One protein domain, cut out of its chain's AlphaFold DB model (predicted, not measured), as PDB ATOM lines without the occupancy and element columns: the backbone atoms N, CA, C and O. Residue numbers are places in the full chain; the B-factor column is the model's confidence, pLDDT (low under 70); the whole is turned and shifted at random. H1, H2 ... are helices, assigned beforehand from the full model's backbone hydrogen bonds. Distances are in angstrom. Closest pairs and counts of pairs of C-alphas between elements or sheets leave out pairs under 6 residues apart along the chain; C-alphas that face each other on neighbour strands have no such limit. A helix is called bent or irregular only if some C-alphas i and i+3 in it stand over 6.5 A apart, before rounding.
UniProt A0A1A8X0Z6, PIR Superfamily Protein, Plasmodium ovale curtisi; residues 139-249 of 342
ATOM      1  N   SER A 139      -9.127 -98.919  24.043       49.75
ATOM      2  CA  SER A 139      -9.532 -98.917  25.451       49.75
ATOM      3  C   SER A 139     -11.034 -98.647  25.541       49.75
ATOM      4  O   SER A 139     -11.481 -97.529  25.802       49.75
ATOM      5  N   SER A 140     -11.842 -99.665  25.258       56.19
ATOM      6  CA  SER A 140     -13.244 -99.657  25.655       56.19
ATOM      7  C   SER A 140     -13.499-100.819  26.606       56.19
ATOM      8  O   SER A 140     -12.985-101.922  26.437       56.19
ATOM      9  N   MET A 141     -14.331-100.579  27.619       50.59
ATOM     10  CA  MET A 141     -14.837-101.621  28.521       50.59
ATOM     11  C   MET A 141     -15.472-102.800  27.753       50.59
ATOM     12  O   MET A 141     -15.495-103.921  28.258       50.59
ATOM     13  N   TYR A 142     -15.941-102.549  26.526       55.06
ATOM     14  CA  TYR A 142     -16.515-103.533  25.617       55.06
ATOM     15  C   TYR A 142     -15.478-104.558  25.118       55.06
ATOM     16  O   TYR A 142     -15.745-105.757  25.174       55.06
ATOM     17  N   ASP A 143     -14.271-104.125  24.744       67.19
ATOM     18  CA  ASP A 143     -13.207-105.030  24.274       67.19
ATOM     19  C   ASP A 143     -12.696-105.947  25.388       67.19
ATOM     20  O   ASP A 143     -12.387-107.117  25.156       67.19
ATOM     21  N   ASN A 144     -12.701-105.448  26.625       77.25
ATOM     22  CA  ASN A 144     -12.323-106.226  27.797       77.25
ATOM     23  C   ASN A 144     -13.313-107.366  28.058       77.25
ATOM     24  O   ASN A 144     -12.896-108.499  28.275       77.25
ATOM     25  N   TYR A 145     -14.624-107.109  28.021       85.00
ATOM     26  CA  TYR A 145     -15.617-108.177  28.189       85.00
ATOM     27  C   TYR A 145     -15.599-109.159  27.006       85.00
ATOM     28  O   TYR A 145     -15.627-110.373  27.207       85.00
ATOM     29  N   ALA A 146     -15.449-108.650  25.778       88.56
ATOM     30  CA  ALA A 146     -15.298-109.468  24.576       88.56
ATOM     31  C   ALA A 146     -14.094-110.425  24.658       88.56
ATOM     32  O   ALA A 146     -14.207-111.586  24.262       88.56
ATOM     33  N   TYR A 147     -12.971-109.965  25.223       88.62
ATOM     34  CA  TYR A 147     -11.791-110.790  25.484       88.62
ATOM     35  C   TYR A 147     -12.106-111.973  26.409       88.62
ATOM     36  O   TYR A 147     -11.801-113.119  26.076       88.62
ATOM     37  N   HIS A 148     -12.754-111.721  27.551       91.44
ATOM     38  CA  HIS A 148     -13.128-112.787  28.485       91.44
ATOM     39  C   HIS A 148     -14.083-113.777  27.827       91.44
ATOM     40  O   HIS A 148     -13.893-114.989  27.912       91.44
ATOM     41  N   PHE A 149     -15.071-113.255  27.105       92.88
ATOM     42  CA  PHE A 149     -16.070-114.065  26.434       92.88
ATOM     43  C   PHE A 149     -15.455-115.024  25.404       92.88
ATOM     44  O   PHE A 149     -15.762-116.217  25.426       92.88
ATOM     45  N   ILE A 150     -14.535-114.552  24.553       92.19
ATOM     46  CA  ILE A 150     -13.894-115.428  23.562       92.19
ATOM     47  C   ILE A 150     -12.978-116.475  24.210       92.19
ATOM     48  O   ILE A 150     -12.909-117.608  23.735       92.19
ATOM     49  N   GLN A 151     -12.320-116.136  25.322       92.88
ATOM     50  CA  GLN A 151     -11.487-117.078  26.076       92.88
ATOM     51  C   GLN A 151     -12.330-118.176  26.733       92.88
ATOM     52  O   GLN A 151     -11.959-119.348  26.681       92.88
ATOM     53  N   ILE A 152     -13.505-117.829  27.268       93.19
ATOM     54  CA  ILE A 152     -14.459-118.801  27.818       93.19
ATOM     55  C   ILE A 152     -15.013-119.709  26.715       93.19
ATOM     56  O   ILE A 152     -15.107-120.920  26.916       93.19
ATOM     57  N   ILE A 153     -15.342-119.165  25.535       92.56
ATOM     58  CA  ILE A 153     -15.741-119.981  24.375       92.56
ATOM     59  C   ILE A 153     -14.628-120.960  24.013       92.56
ATOM     60  O   ILE A 153     -14.878-122.155  23.871       92.56
ATOM     61  N   TYR A 154     -13.392-120.482  23.902       91.50
ATOM     62  CA  TYR A 154     -12.268-121.345  23.575       91.50
ATOM     63  C   TYR A 154     -12.090-122.447  24.630       91.50
ATOM     64  O   TYR A 154     -11.951-123.615  24.278       91.50
ATOM     65  N   GLU A 155     -12.178-122.130  25.920       90.31
ATOM     66  CA  GLU A 155     -12.127-123.131  26.990       90.31
ATOM     67  C   GLU A 155     -13.262-124.164  26.906       90.31
ATOM     68  O   GLU A 155     -13.038-125.375  27.012       90.31
ATOM     69  N   TYR A 156     -14.485-123.705  26.655       88.75
ATOM     70  CA  TYR A 156     -15.649-124.567  26.485       88.75
ATOM     71  C   TYR A 156     -15.461-125.574  25.341       88.75
ATOM     72  O   TYR A 156     -15.792-126.759  25.493       88.75
ATOM     73  N   LEU A 157     -14.911-125.111  24.211       87.19
ATOM     74  CA  LEU A 157     -14.640-125.923  23.019       87.19
ATOM     75  C   LEU A 157     -13.406-126.819  23.199       87.19
ATOM     76  O   LEU A 157     -13.314-127.888  22.597       87.19
ATOM     77  N   HIS A 158     -12.449-126.409  24.031       81.44
ATOM     78  CA  HIS A 158     -11.223-127.162  24.278       81.44
ATOM     79  C   HIS A 158     -11.467-128.459  25.056       81.44
ATOM     80  O   HIS A 158     -10.918-129.501  24.703       81.44
ATOM     81  N   ASN A 159     -12.389-128.442  26.021       65.88
ATOM     82  CA  ASN A 159     -12.732-129.600  26.856       65.88
ATOM     83  C   ASN A 159     -13.601-130.670  26.152       65.88
ATOM     84  O   ASN A 159     -14.239-131.492  26.812       65.88
ATOM     85  N   ALA A 160     -13.720-130.664  24.821       51.72
ATOM     86  CA  ALA A 160     -14.618-131.571  24.101       51.72
ATOM     87  C   ALA A 160     -14.098-133.013  23.927       51.72
ATOM     88  O   ALA A 160     -14.912-133.872  23.605       51.72
ATOM     89  N   PHE A 161     -12.813-133.318  24.175       44.66
ATOM     90  CA  PHE A 161     -12.235-134.581  23.670       44.66
ATOM     91  C   PHE A 161     -11.220-135.340  24.550       44.66
ATOM     92  O   PHE A 161     -10.525-136.208  24.029       44.66
ATOM     93  N   HIS A 162     -11.130-135.106  25.867       43.25
ATOM     94  CA  HIS A 162     -10.059-135.736  26.671       43.25
ATOM     95  C   HIS A 162     -10.454-136.733  27.775       43.25
ATOM     96  O   HIS A 162      -9.570-137.156  28.516       43.25
ATOM     97  N   PHE A 163     -11.704-137.211  27.864       49.19
ATOM     98  CA  PHE A 163     -12.077-138.173  28.920       49.19
ATOM     99  C   PHE A 163     -12.896-139.366  28.402       49.19
ATOM    100  O   PHE A 163     -13.956-139.193  27.812       49.19
ATOM    101  N   ASN A 164     -12.391-140.581  28.664       43.28
ATOM    102  CA  ASN A 164     -12.945-141.878  28.234       43.28
ATOM    103  C   ASN A 164     -13.794-142.580  29.322       43.28
ATOM    104  O   ASN A 164     -13.907-143.802  29.300       43.28
ATOM    105  N   ASN A 165     -14.326-141.858  30.315       56.62
ATOM    106  CA  ASN A 165     -15.201-142.452  31.337       56.62
ATOM    107  C   ASN A 165     -16.624-141.892  31.203       56.62
ATOM    108  O   ASN A 165     -16.800-140.674  31.262       56.62
ATOM    109  N   ASP A 166     -17.606-142.780  31.040       62.62
ATOM    110  CA  ASP A 166     -19.005-142.454  30.739       62.62
ATOM    111  C   ASP A 166     -19.678-141.605  31.835       62.62
ATOM    112  O   ASP A 166     -20.388-140.652  31.509       62.62
ATOM    113  N   ASP A 167     -19.390-141.854  33.118       60.41
ATOM    114  CA  ASP A 167     -19.973-141.076  34.228       60.41
ATOM    115  C   ASP A 167     -19.433-139.632  34.255       60.41
ATOM    116  O   ASP A 167     -20.185-138.662  34.356       60.41
ATOM    117  N   MET A 168     -18.119-139.473  34.057       63.16
ATOM    118  CA  MET A 168     -17.470-138.157  33.958       63.16
ATOM    119  C   MET A 168     -17.934-137.397  32.711       63.16
ATOM    120  O   MET A 168     -18.051-136.174  32.725       63.16
ATOM    121  N   LEU A 169     -18.210-138.117  31.621       68.06
ATOM    122  CA  LEU A 169     -18.707-137.534  30.381       68.06
ATOM    123  C   LEU A 169     -20.110-136.943  30.564       68.06
ATOM    124  O   LEU A 169     -20.398-135.872  30.025       68.06
ATOM    125  N   GLN A 170     -20.976-137.598  31.343       71.50
ATOM    126  CA  GLN A 170     -22.307-137.078  31.656       71.50
ATOM    127  C   GLN A 170     -22.235-135.784  32.478       71.50
ATOM    128  O   GLN A 170     -22.907-134.810  32.129       71.50
ATOM    129  N   GLU A 171     -21.396-135.739  33.516       67.56
ATOM    130  CA  GLU A 171     -21.188-134.526  34.318       67.56
ATOM    131  C   GLU A 171     -20.617-133.377  33.475       67.56
ATOM    132  O   GLU A 171     -21.114-132.252  33.532       67.56
ATOM    133  N   ILE A 172     -19.632-133.663  32.617       71.50
ATOM    134  CA  ILE A 172     -19.062-132.678  31.685       71.50
ATOM    135  C   ILE A 172     -20.133-132.135  30.738       71.50
ATOM    136  O   ILE A 172     -20.208-130.925  30.522       71.50
ATOM    137  N   ASN A 173     -20.983-133.002  30.188       78.56
ATOM    138  CA  ASN A 173     -22.061-132.581  29.301       78.56
ATOM    139  C   ASN A 173     -23.108-131.730  30.026       78.56
ATOM    140  O   ASN A 173     -23.613-130.773  29.441       78.56
ATOM    141  N   TYR A 174     -23.418-132.043  31.285       79.50
ATOM    142  CA  TYR A 174     -24.302-131.220  32.105       79.50
ATOM    143  C   TYR A 174     -23.712-129.823  32.326       79.50
ATOM    144  O   TYR A 174     -24.354-128.839  31.968       79.50
ATOM    145  N   MET A 175     -22.465-129.730  32.809       75.69
ATOM    146  CA  MET A 175     -21.776-128.447  33.026       75.69
ATOM    147  C   MET A 175     -21.683-127.631  31.734       75.69
ATOM    148  O   MET A 175     -21.904-126.423  31.721       75.69
ATOM    149  N   ARG A 176     -21.403-128.301  30.614       80.19
ATOM    150  CA  ARG A 176     -21.364-127.680  29.293       80.19
ATOM    151  C   ARG A 176     -22.726-127.114  28.901       80.19
ATOM    152  O   ARG A 176     -22.809-125.987  28.420       80.19
ATOM    153  N   ASN A 177     -23.793-127.884  29.085       83.94
ATOM    154  CA  ASN A 177     -25.134-127.406  28.782       83.94
ATOM    155  C   ASN A 177     -25.520-126.225  29.669       83.94
ATOM    156  O   ASN A 177     -26.087-125.285  29.139       83.94
ATOM    157  N   ASP A 178     -25.142-126.226  30.944       83.44
ATOM    158  CA  ASP A 178     -25.405-125.117  31.863       83.44
ATOM    159  C   ASP A 178     -24.717-123.813  31.413       83.44
ATOM    160  O   ASP A 178     -25.375-122.789  31.235       83.44
ATOM    161  N   ILE A 179     -23.422-123.870  31.071       84.94
ATOM    162  CA  ILE A 179     -22.683-122.720  30.512       84.94
ATOM    163  C   ILE A 179     -23.311-122.250  29.194       84.94
ATOM    164  O   ILE A 179     -23.458-121.054  28.939       84.94
ATOM    165  N   LYS A 180     -23.685-123.187  28.322       85.19
ATOM    166  CA  LYS A 180     -24.309-122.859  27.040       85.19
ATOM    167  C   LYS A 180     -25.673-122.195  27.246       85.19
ATOM    168  O   LYS A 180     -25.949-121.182  26.605       85.19
ATOM    169  N   ASP A 181     -26.505-122.765  28.115       83.38
ATOM    170  CA  ASP A 181     -27.899-122.374  28.304       83.38
ATOM    171  C   ASP A 181     -28.040-121.079  29.122       83.38
ATOM    172  O   ASP A 181     -28.962-120.298  28.867       83.38
ATOM    173  N   GLY A 182     -27.109-120.818  30.044       83.06
ATOM    174  CA  GLY A 182     -26.997-119.563  30.786       83.06
ATOM    175  C   GLY A 182     -26.131-118.536  30.060       83.06
ATOM    176  O   GLY A 182     -26.632-117.592  29.445       83.06
ATOM    177  N   PHE A 183     -24.816-118.739  30.089       89.56
ATOM    178  CA  PHE A 183     -23.838-117.725  29.707       89.56
ATOM    179  C   PHE A 183     -23.824-117.415  28.201       89.56
ATOM    180  O   PHE A 183     -23.967-116.260  27.793       89.56
ATOM    181  N   PHE A 184     -23.688-118.420  27.329       91.06
ATOM    182  CA  PHE A 184     -23.541-118.168  25.884       91.06
ATOM    183  C   PHE A 184     -24.818-117.687  25.218       91.06
ATOM    184  O   PHE A 184     -24.785-116.787  24.379       91.06
ATOM    185  N   ILE A 185     -25.953-118.258  25.606       87.62
ATOM    186  CA  ILE A 185     -27.260-117.837  25.116       87.62
ATOM    187  C   ILE A 185     -27.535-116.360  25.431       87.62
ATOM    188  O   ILE A 185     -28.087-115.646  24.586       87.62
ATOM    189  N   ASN A 186     -27.148-115.890  26.617       87.88
ATOM    190  CA  ASN A 186     -27.327-114.492  27.006       87.88
ATOM    191  C   ASN A 186     -26.384-113.545  26.249       87.88
ATOM    192  O   ASN A 186     -26.727-112.382  26.051       87.88
ATOM    193  N   ASN A 187     -25.256-114.056  25.753       89.81
ATOM    194  CA  ASN A 187     -24.198-113.282  25.107       89.81
ATOM    195  C   ASN A 187     -24.044-113.573  23.598       89.81
ATOM    196  O   ASN A 187     -23.033-113.234  22.985       89.81
ATOM    197  N   VAL A 188     -25.051-114.171  22.952       89.94
ATOM    198  CA  VAL A 188     -24.990-114.539  21.522       89.94
ATOM    199  C   VAL A 188     -24.761-113.341  20.592       89.94
ATOM    200  O   VAL A 188     -24.058-113.453  19.588       89.94
ATOM    201  N   GLU A 189     -25.327-112.176  20.916       89.25
ATOM    202  CA  GLU A 189     -25.141-110.955  20.124       89.25
ATOM    203  C   GLU A 189     -23.681-110.492  20.137       89.25
ATOM    204  O   GLU A 189     -23.174-110.051  19.105       89.25
ATOM    205  N   LEU A 190     -22.989-110.663  21.266       90.75
ATOM    206  CA  LEU A 190     -21.574-110.339  21.395       90.75
ATOM    207  C   LEU A 190     -20.712-111.235  20.499       90.75
ATOM    208  O   LEU A 190     -19.833-110.724  19.807       90.75
ATOM    209  N   LEU A 191     -20.998-112.543  20.434       90.88
ATOM    210  CA  LEU A 191     -20.273-113.460  19.541       90.88
ATOM    211  C   LEU A 191     -20.362-113.001  18.081       90.88
ATOM    212  O   LEU A 191     -19.353-112.941  17.377       90.88
ATOM    213  N   ASN A 192     -21.566-112.628  17.642       89.19
ATOM    214  CA  ASN A 192     -21.797-112.154  16.280       89.19
ATOM    215  C   ASN A 192     -21.042-110.852  15.992       89.19
ATOM    216  O   ASN A 192     -20.476-110.706  14.911       89.19
ATOM    217  N   GLN A 193     -21.003-109.923  16.950       89.69
ATOM    218  CA  GLN A 193     -20.267-108.667  16.806       89.69
ATOM    219  C   GLN A 193     -18.754-108.898  16.718       89.69
ATOM    220  O   GLN A 193     -18.108-108.321  15.845       89.69
ATOM    221  N   ILE A 194     -18.195-109.779  17.558       89.81
ATOM    222  CA  ILE A 194     -16.774-110.160  17.498       89.81
ATOM    223  C   ILE A 194     -16.454-110.777  16.136       89.81
ATOM    224  O   ILE A 194     -15.504-110.361  15.473       89.81
ATOM    225  N   LYS A 195     -17.269-111.732  15.680       90.25
ATOM    226  CA  LYS A 195     -17.100-112.371  14.373       90.25
ATOM    227  C   LYS A 195     -17.120-111.356  13.238       90.25
ATOM    228  O   LYS A 195     -16.246-111.384  12.373       90.25
ATOM    229  N   ASP A 196     -18.096-110.453  13.230       88.44
ATOM    230  CA  ASP A 196     -18.221-109.428  12.194       88.44
ATOM    231  C   ASP A 196     -16.998-108.505  12.178       88.44
ATOM    232  O   ASP A 196     -16.357-108.320  11.140       88.44
ATOM    233  N   MET A 197     -16.610-108.017  13.358       87.06
ATOM    234  CA  MET A 197     -15.445-107.161  13.546       87.06
ATOM    235  C   MET A 197     -14.158-107.843  13.071       87.06
ATOM    236  O   MET A 197     -13.379-107.238  12.340       87.06
ATOM    237  N   CYS A 198     -13.943-109.108  13.427       87.12
ATOM    238  CA  CYS A 198     -12.698-109.817  13.133       87.12
ATOM    239  C   CYS A 198     -12.613-110.402  11.720       87.12
ATOM    240  O   CYS A 198     -11.520-110.783  11.284       87.12
ATOM    241  N   THR A 199     -13.736-110.464  11.002       86.19
ATOM    242  CA  THR A 199     -13.791-110.885   9.593       86.19
ATOM    243  C   THR A 199     -13.779-109.709   8.619       86.19
ATOM    244  O   THR A 199     -13.240-109.850   7.523       86.19
ATOM    245  N   LYS A 200     -14.343-108.554   9.001       80.69
ATOM    246  CA  LYS A 200     -14.459-107.367   8.134       80.69
ATOM    247  C   LYS A 200     -13.507-106.225   8.498       80.69
ATOM    248  O   LYS A 200     -13.239-105.379   7.647       80.69
ATOM    249  N   GLY A 201     -13.054-106.160   9.748       65.56
ATOM    250  CA  GLY A 201     -12.212-105.092  10.289       65.56
ATOM    251  C   GLY A 201     -10.712-105.394  10.245       65.56
ATOM    252  O   GLY A 201     -10.263-106.336   9.592       65.56
ATOM    253  N   SER A 202      -9.930-104.567  10.953       63.47
ATOM    254  CA  SER A 202      -8.478-104.745  11.080       63.47
ATOM    255  C   SER A 202      -8.156-106.120  11.661       63.47
ATOM    256  O   SER A 202      -8.672-106.509  12.709       63.47
ATOM    257  N   SER A 203      -7.282-106.856  10.977       64.44
ATOM    258  CA  SER A 203      -6.944-108.232  11.315       64.44
ATOM    259  C   SER A 203      -6.121-108.394  12.586       64.44
ATOM    260  O   SER A 203      -6.013-109.530  13.056       64.44
ATOM    261  N   ASP A 204      -5.566-107.295  13.100       70.56
ATOM    262  CA  ASP A 204      -4.395-107.326  13.973       70.56
ATOM    263  C   ASP A 204      -4.702-106.992  15.435       70.56
ATOM    264  O   ASP A 204      -3.800-107.079  16.269       70.56
ATOM    265  N   SER A 205      -5.960-106.683  15.783       77.81
ATOM    266  CA  SER A 205      -6.319-106.467  17.188       77.81
ATOM    267  C   SER A 205      -6.083-107.735  18.012       77.81
ATOM    268  O   SER A 205      -6.272-108.860  17.537       77.81
ATOM    269  N   SER A 206      -5.691-107.565  19.275       77.19
ATOM    270  CA  SER A 206      -5.436-108.697  20.175       77.19
ATOM    271  C   SER A 206      -6.668-109.595  20.357       77.19
ATOM    272  O   SER A 206      -6.550-110.821  20.336       77.19
ATOM    273  N   LEU A 207      -7.864-108.998  20.431       83.81
ATOM    274  CA  LEU A 207      -9.134-109.728  20.445       83.81
ATOM    275  C   LEU A 207      -9.300-110.593  19.185       83.81
ATOM    276  O   LEU A 207      -9.625-111.778  19.280       83.81
ATOM    277  N   CYS A 208      -9.030-110.030  18.005       86.12
ATOM    278  CA  CYS A 208      -9.180-110.758  16.750       86.12
ATOM    279  C   CYS A 208      -8.109-111.823  16.529       86.12
ATOM    280  O   CYS A 208      -8.413-112.846  15.916       86.12
ATOM    281  N   LYS A 209      -6.895-111.647  17.061       85.44
ATOM    282  CA  LYS A 209      -5.870-112.703  17.084       85.44
ATOM    283  C   LYS A 209      -6.376-113.933  17.843       85.44
ATOM    284  O   LYS A 209      -6.310-115.043  17.317       85.44
ATOM    285  N   ILE A 210      -6.967-113.733  19.021       86.69
ATOM    286  CA  ILE A 210      -7.527-114.820  19.839       86.69
ATOM    287  C   ILE A 210      -8.739-115.461  19.166       86.69
ATOM    288  O   ILE A 210      -8.798-116.686  19.064       86.69
ATOM    289  N   TYR A 211      -9.679-114.655  18.660       90.19
ATOM    290  CA  TYR A 211     -10.837-115.171  17.929       90.19
ATOM    291  C   TYR A 211     -10.405-116.042  16.745       90.19
ATOM    292  O   TYR A 211     -10.872-117.168  16.608       90.19
ATOM    293  N   LYS A 212      -9.464-115.565  15.922       90.25
ATOM    294  CA  LYS A 212      -8.958-116.317  14.765       90.25
ATOM    295  C   LYS A 212      -8.242-117.592  15.175       90.25
ATOM    296  O   LYS A 212      -8.393-118.602  14.500       90.25
ATOM    297  N   LYS A 213      -7.481-117.568  16.268       89.56
ATOM    298  CA  LYS A 213      -6.860-118.776  16.819       89.56
ATOM    299  C   LYS A 213      -7.919-119.815  17.190       89.56
ATOM    300  O   LYS A 213      -7.817-120.958  16.759       89.56
ATOM    301  N   CYS A 214      -8.974-119.401  17.894       90.94
ATOM    302  CA  CYS A 214     -10.105-120.269  18.224       90.94
ATOM    303  C   CYS A 214     -10.824-120.790  16.966       90.94
ATOM    304  O   CYS A 214     -11.043-121.992  16.851       90.94
ATOM    305  N   ASP A 215     -11.120-119.923  15.992       91.69
ATOM    306  CA  ASP A 215     -11.761-120.292  14.721       91.69
ATOM    307  C   ASP A 215     -10.916-121.274  13.895       91.69
ATOM    308  O   ASP A 215     -11.447-122.207  13.300       91.69
ATOM    309  N   MET A 216      -9.589-121.119  13.890       91.50
ATOM    310  CA  MET A 216      -8.686-122.040  13.199       91.50
ATOM    311  C   MET A 216      -8.594-123.396  13.905       91.50
ATOM    312  O   MET A 216      -8.682-124.432  13.247       91.50
ATOM    313  N   GLU A 217      -8.417-123.406  15.227       90.69
ATOM    314  CA  GLU A 217      -8.188-124.637  15.993       90.69
ATOM    315  C   GLU A 217      -9.470-125.424  16.299       90.69
ATOM    316  O   GLU A 217      -9.419-126.645  16.431       90.69
ATOM    317  N   LYS A 218     -10.614-124.741  16.424       90.62
ATOM    318  CA  LYS A 218     -11.917-125.303  16.831       90.62
ATOM    319  C   LYS A 218     -13.003-125.037  15.791       90.62
ATOM    320  O   LYS A 218     -14.172-124.874  16.130       90.62
ATOM    321  N   LYS A 219     -12.621-124.959  14.514       90.75
ATOM    322  CA  LYS A 219     -13.493-124.537  13.408       90.75
ATOM    323  C   LYS A 219     -14.844-125.248  13.375       90.75
ATOM    324  O   LYS A 219     -15.881-124.621  13.162       90.75
ATOM    325  N   VAL A 220     -14.830-126.574  13.525       88.50
ATOM    326  CA  VAL A 220     -16.041-127.397  13.418       88.50
ATOM    327  C   VAL A 220     -16.940-127.156  14.625       88.50
ATOM    328  O   VAL A 220     -18.133-126.912  14.464       88.50
ATOM    329  N   GLU A 221     -16.370-127.186  15.822       89.00
ATOM    330  CA  GLU A 221     -17.084-127.051  17.086       89.00
ATOM    331  C   GLU A 221     -17.620-125.629  17.288       89.00
ATOM    332  O   GLU A 221     -18.753-125.460  17.738       89.00
ATOM    333  N   LEU A 222     -16.848-124.610  16.901       90.62
ATOM    334  CA  LEU A 222     -17.278-123.214  16.925       90.62
ATOM    335  C   LEU A 222     -18.462-123.000  15.979       90.62
ATOM    336  O   LEU A 222     -19.477-122.452  16.395       90.62
ATOM    337  N   SER A 223     -18.384-123.512  14.746       89.38
ATOM    338  CA  SER A 223     -19.490-123.443  13.780       89.38
ATOM    339  C   SER A 223     -20.757-124.142  14.299       89.38
ATOM    340  O   SER A 223     -21.858-123.599  14.228       89.38
ATOM    341  N   GLN A 224     -20.617-125.323  14.913       89.19
ATOM    342  CA  GLN A 224     -21.744-126.027  15.536       89.19
ATOM    343  C   GLN A 224     -22.359-125.247  16.706       89.19
ATOM    344  O   GLN A 224     -23.587-125.245  16.875       89.19
ATOM    345  N   LEU A 225     -21.526-124.598  17.524       89.38
ATOM    346  CA  LEU A 225     -21.984-123.746  18.616       89.38
ATOM    347  C   LEU A 225     -22.759-122.544  18.065       89.38
ATOM    348  O   LEU A 225     -23.881-122.300  18.503       89.38
ATOM    349  N   GLU A 226     -22.213-121.850  17.069       89.12
ATOM    350  CA  GLU A 226     -22.864-120.720  16.400       89.12
ATOM    351  C   GLU A 226     -24.224-121.107  15.804       89.12
ATOM    352  O   GLU A 226     -25.223-120.431  16.054       89.12
ATOM    353  N   ASP A 227     -24.297-122.228  15.081       87.62
ATOM    354  CA  ASP A 227     -25.546-122.745  14.513       87.62
ATOM    355  C   ASP A 227     -26.587-123.045  15.598       87.62
ATOM    356  O   ASP A 227     -27.786-122.789  15.430       87.62
ATOM    357  N   THR A 228     -26.139-123.602  16.724       87.19
ATOM    358  CA  THR A 228     -26.997-123.917  17.870       87.19
ATOM    359  C   THR A 228     -27.537-122.646  18.515       87.19
ATOM    360  O   THR A 228     -28.747-122.533  18.732       87.19
ATOM    361  N   LEU A 229     -26.668-121.664  18.762       87.88
ATOM    362  CA  LEU A 229     -27.055-120.376  19.328       87.88
ATOM    363  C   LEU A 229     -27.997-119.619  18.381       87.88
ATOM    364  O   LEU A 229     -29.017-119.103  18.824       87.88
ATOM    365  N   LEU A 230     -27.752-119.641  17.066       85.88
ATOM    366  CA  LEU A 230     -28.624-119.011  16.071       85.88
ATOM    367  C   LEU A 230     -30.033-119.624  16.052       85.88
ATOM    368  O   LEU A 230     -31.028-118.898  15.972       85.88
ATOM    369  N   LYS A 231     -30.142-120.959  16.128       87.75
ATOM    370  CA  LYS A 231     -31.442-121.649  16.243       87.75
ATOM    371  C   LYS A 231     -32.180-121.214  17.505       87.75
ATOM    372  O   LYS A 231     -33.385-120.960  17.446       87.75
ATOM    373  N   TYR A 232     -31.463-121.104  18.621       84.44
ATOM    374  CA  TYR A 232     -32.039-120.645  19.876       84.44
ATOM    375  C   TYR A 232     -32.541-119.199  19.785       84.44
ATOM    376  O   TYR A 232     -33.688-118.940  20.148       84.44
ATOM    377  N   THR A 233     -31.745-118.271  19.248       83.31
ATOM    378  CA  THR A 233     -32.133-116.857  19.113       83.31
ATOM    379  C   THR A 233     -33.402-116.709  18.279       83.31
ATOM    380  O   THR A 233     -34.353-116.068  18.723       83.31
ATOM    381  N   LYS A 234     -33.488-117.414  17.141       87.44
ATOM    382  CA  LYS A 234     -34.701-117.449  16.304       87.44
ATOM    383  C   LYS A 234     -35.917-117.988  17.062       87.44
ATOM    384  O   LYS A 234     -37.016-117.448  16.946       87.44
ATOM    385  N   ALA A 235     -35.739-119.045  17.854       86.44
ATOM    386  CA  ALA A 235     -36.819-119.599  18.667       86.44
ATOM    387  C   ALA A 235     -37.258-118.634  19.784       86.44
ATOM    388  O   ALA A 235     -38.453-118.512  20.051       86.44
ATOM    389  N   LYS A 236     -36.312-117.933  20.422       84.56
ATOM    390  CA  LYS A 236     -36.572-116.929  21.466       84.56
ATOM    391  C   LYS A 236     -37.321-115.721  20.905       84.56
ATOM    392  O   LYS A 236     -38.286-115.274  21.522       84.56
ATOM    393  N   GLU A 237     -36.929-115.226  19.735       86.25
ATOM    394  CA  GLU A 237     -37.638-114.153  19.028       86.25
ATOM    395  C   GLU A 237     -39.062-114.562  18.663       86.25
ATOM    396  O   GLU A 237     -40.000-113.829  18.968       86.25
ATOM    397  N   LYS A 238     -39.245-115.765  18.103       91.75
ATOM    398  CA  LYS A 238     -40.577-116.283  17.774       91.75
ATOM    399  C   LYS A 238     -41.497-116.301  18.999       91.75
ATOM    400  O   LYS A 238     -42.598-115.766  18.935       91.75
ATOM    401  N   ARG A 239     -41.019-116.831  20.133       89.19
ATOM    402  CA  ARG A 239     -41.784-116.841  21.394       89.19
ATOM    403  C   ARG A 239     -42.102-115.432  21.897       89.19
ATOM    404  O   ARG A 239     -43.190-115.203  22.408       89.19
ATOM    405  N   ARG A 240     -41.168-114.482  21.762       89.38
ATOM    406  CA  ARG A 240     -41.404-113.075  22.132       89.38
ATOM    407  C   ARG A 240     -42.504-112.446  21.278       89.38
ATOM    408  O   ARG A 240     -43.341-111.737  21.824       89.38
ATOM    409  N   LEU A 241     -42.521-112.710  19.970       92.50
ATOM    410  CA  LEU A 241     -43.582-112.231  19.080       92.50
ATOM    411  C   LEU A 241     -44.943-112.841  19.450       92.50
ATOM    412  O   LEU A 241     -45.917-112.101  19.562       92.50
ATOM    413  N   GLU A 242     -44.989-114.151  19.704       93.56
ATOM    414  CA  GLU A 242     -46.205-114.858  20.136       93.56
ATOM    415  C   GLU A 242     -46.748-114.304  21.473       93.56
ATOM    416  O   GLU A 242     -47.950-114.081  21.609       93.56
ATOM    417  N   ASP A 243     -45.879-114.001  22.446       93.00
ATOM    418  CA  ASP A 243     -46.272-113.401  23.733       93.00
ATOM    419  C   ASP A 243     -46.782-111.956  23.584       93.00
ATOM    420  O   ASP A 243     -47.768-111.568  24.215       93.00
ATOM    421  N   ILE A 244     -46.158-111.152  22.715       93.88
ATOM    422  CA  ILE A 244     -46.642-109.800  22.387       93.88
ATOM    423  C   ILE A 244     -48.036-109.873  21.751       93.88
ATOM    424  O   ILE A 244     -48.917-109.086  22.108       93.88
ATOM    425  N   GLU A 245     -48.255-110.818  20.837       93.81
ATOM    426  CA  GLU A 245     -49.549-111.029  20.189       93.81
ATOM    427  C   GLU A 245     -50.620-111.480  21.195       93.81
ATOM    428  O   GLU A 245     -51.708-110.898  21.239       93.81
ATOM    429  N   ALA A 246     -50.287-112.421  22.083       92.25
ATOM    430  CA  ALA A 246     -51.176-112.882  23.147       92.25
ATOM    431  C   ALA A 246     -51.548-111.756  24.129       92.25
ATOM    432  O   ALA A 246     -52.724-111.586  24.465       92.25
ATOM    433  N   LYS A 247     -50.580-110.930  24.548       94.19
ATOM    434  CA  LYS A 247     -50.825-109.757  25.408       94.19
ATOM    435  C   LYS A 247     -51.707-108.719  24.723       94.19
ATOM    436  O   LYS A 247     -52.604-108.159  25.357       94.19
ATOM    437  N   LYS A 248     -51.498-108.481  23.424       93.94
ATOM    438  CA  LYS A 248     -52.331-107.565  22.638       93.94
ATOM    439  C   LYS A 248     -53.776-108.065  22.567       93.94
ATOM    440  O   LYS A 248     -54.695-107.284  22.819       93.94
ATOM    441  N   LEU A 249     -53.977-109.360  22.316       90.94
ATOM    442  CA  LEU A 249     -55.300-109.985  22.305       90.94
ATOM    443  C   LEU A 249     -55.980-109.907  23.683       90.94
ATOM    444  O   LEU A 249     -57.139-109.504  23.774       90.94
TER     445      LEU A 249
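AT A GLANCE: This is residues 139 to 249 of the 342 residues of the protein "PIR Superfamily Protein" of Plasmodium ovale curtisi (UniProt A0A1A8X0Z6). Three helices form a small head: H1 and H4 lie side by side, and H3 is turned about a right angle to both. H2, together with the link before it, makes a loose arm that folds back toward the head, and the long H5 runs from the end of H4 past the H2 to H3 turn until its last residues, 234 to 249, stick out alone. The printed part has 111 residues with five named helices, in the order H1, H2, H3, H4, H5, and no named strand; the class is all helix. It is loose, with a radius of gyration of the C-alphas of 16.5 A, and its flat outline spans 50 by 44 by 24 A.

HOW THE PARTS SIT: Begin with H1, residues 141 to 158, and compare it with H4, residues 206 to 217: they touch, closest at the C-alphas of Tyr 147 and Leu 207, 5.8 A apart, and run the same way at a shallow tilt of 17 degrees. H2, residues 166 to 186, is close to H1 but not clearly touching; the C-alphas of Tyr 156 and Arg 176 are closest, at 7.1 A. H2 is apart from H4. H3, residues 188 to 200, is the hub, touching three helices. It touches H4 about perpendicular, at 84 degrees, with residues 194 to 198 alone; the closest C-alphas are those of Cys 198 and Cys 208, 5.1 A apart. It only just touches H1, with 3 pairs of C-alphas within 8 A, the closest those of Ala 146 and Leu 190 at 7.1 A. H5, residues 219 to 249, touches H2 with residues 229 to 233 alone, at a steep tilt of 54 degrees; look at the C-alphas of Ile 185 and Leu 229, the closest, 6.3 A apart. H5 only just touches H3, with 3 pairs of C-alphas within 8 A, the closest those of Val 188 and Leu 229 at 6.6 A. Every O i to N i+4 pair is within hydrogen-bond range in H1, H3, H4 and H5, and 15 of 17 are in H2.

IN THESE COORDINATES: Find C-alpha 141 at (-14.837, -101.621, 28.521), where H1 begins its 26.1 A. H2 covers 29.4 A with a kink of 30 degrees near residue 180, and is only just irregular: C-alphas 181 and 184 are 6.52 A apart. H3 measures 18.5 A and H4 16.7 A. H5 runs 45.2 A from C-alpha 219 at (-13.493, -124.537, 13.408) to C-alpha 249 at (-55.300, -109.985, 22.305).

THE WHOLE: The two C-alphas farthest apart are those of Asn 164 and Leu 249, at 53.4 A. The printed part has no cut and no long link. Confidence is under 70 at residues 139 to 143, 159 to 169, 171 and 201 to 203.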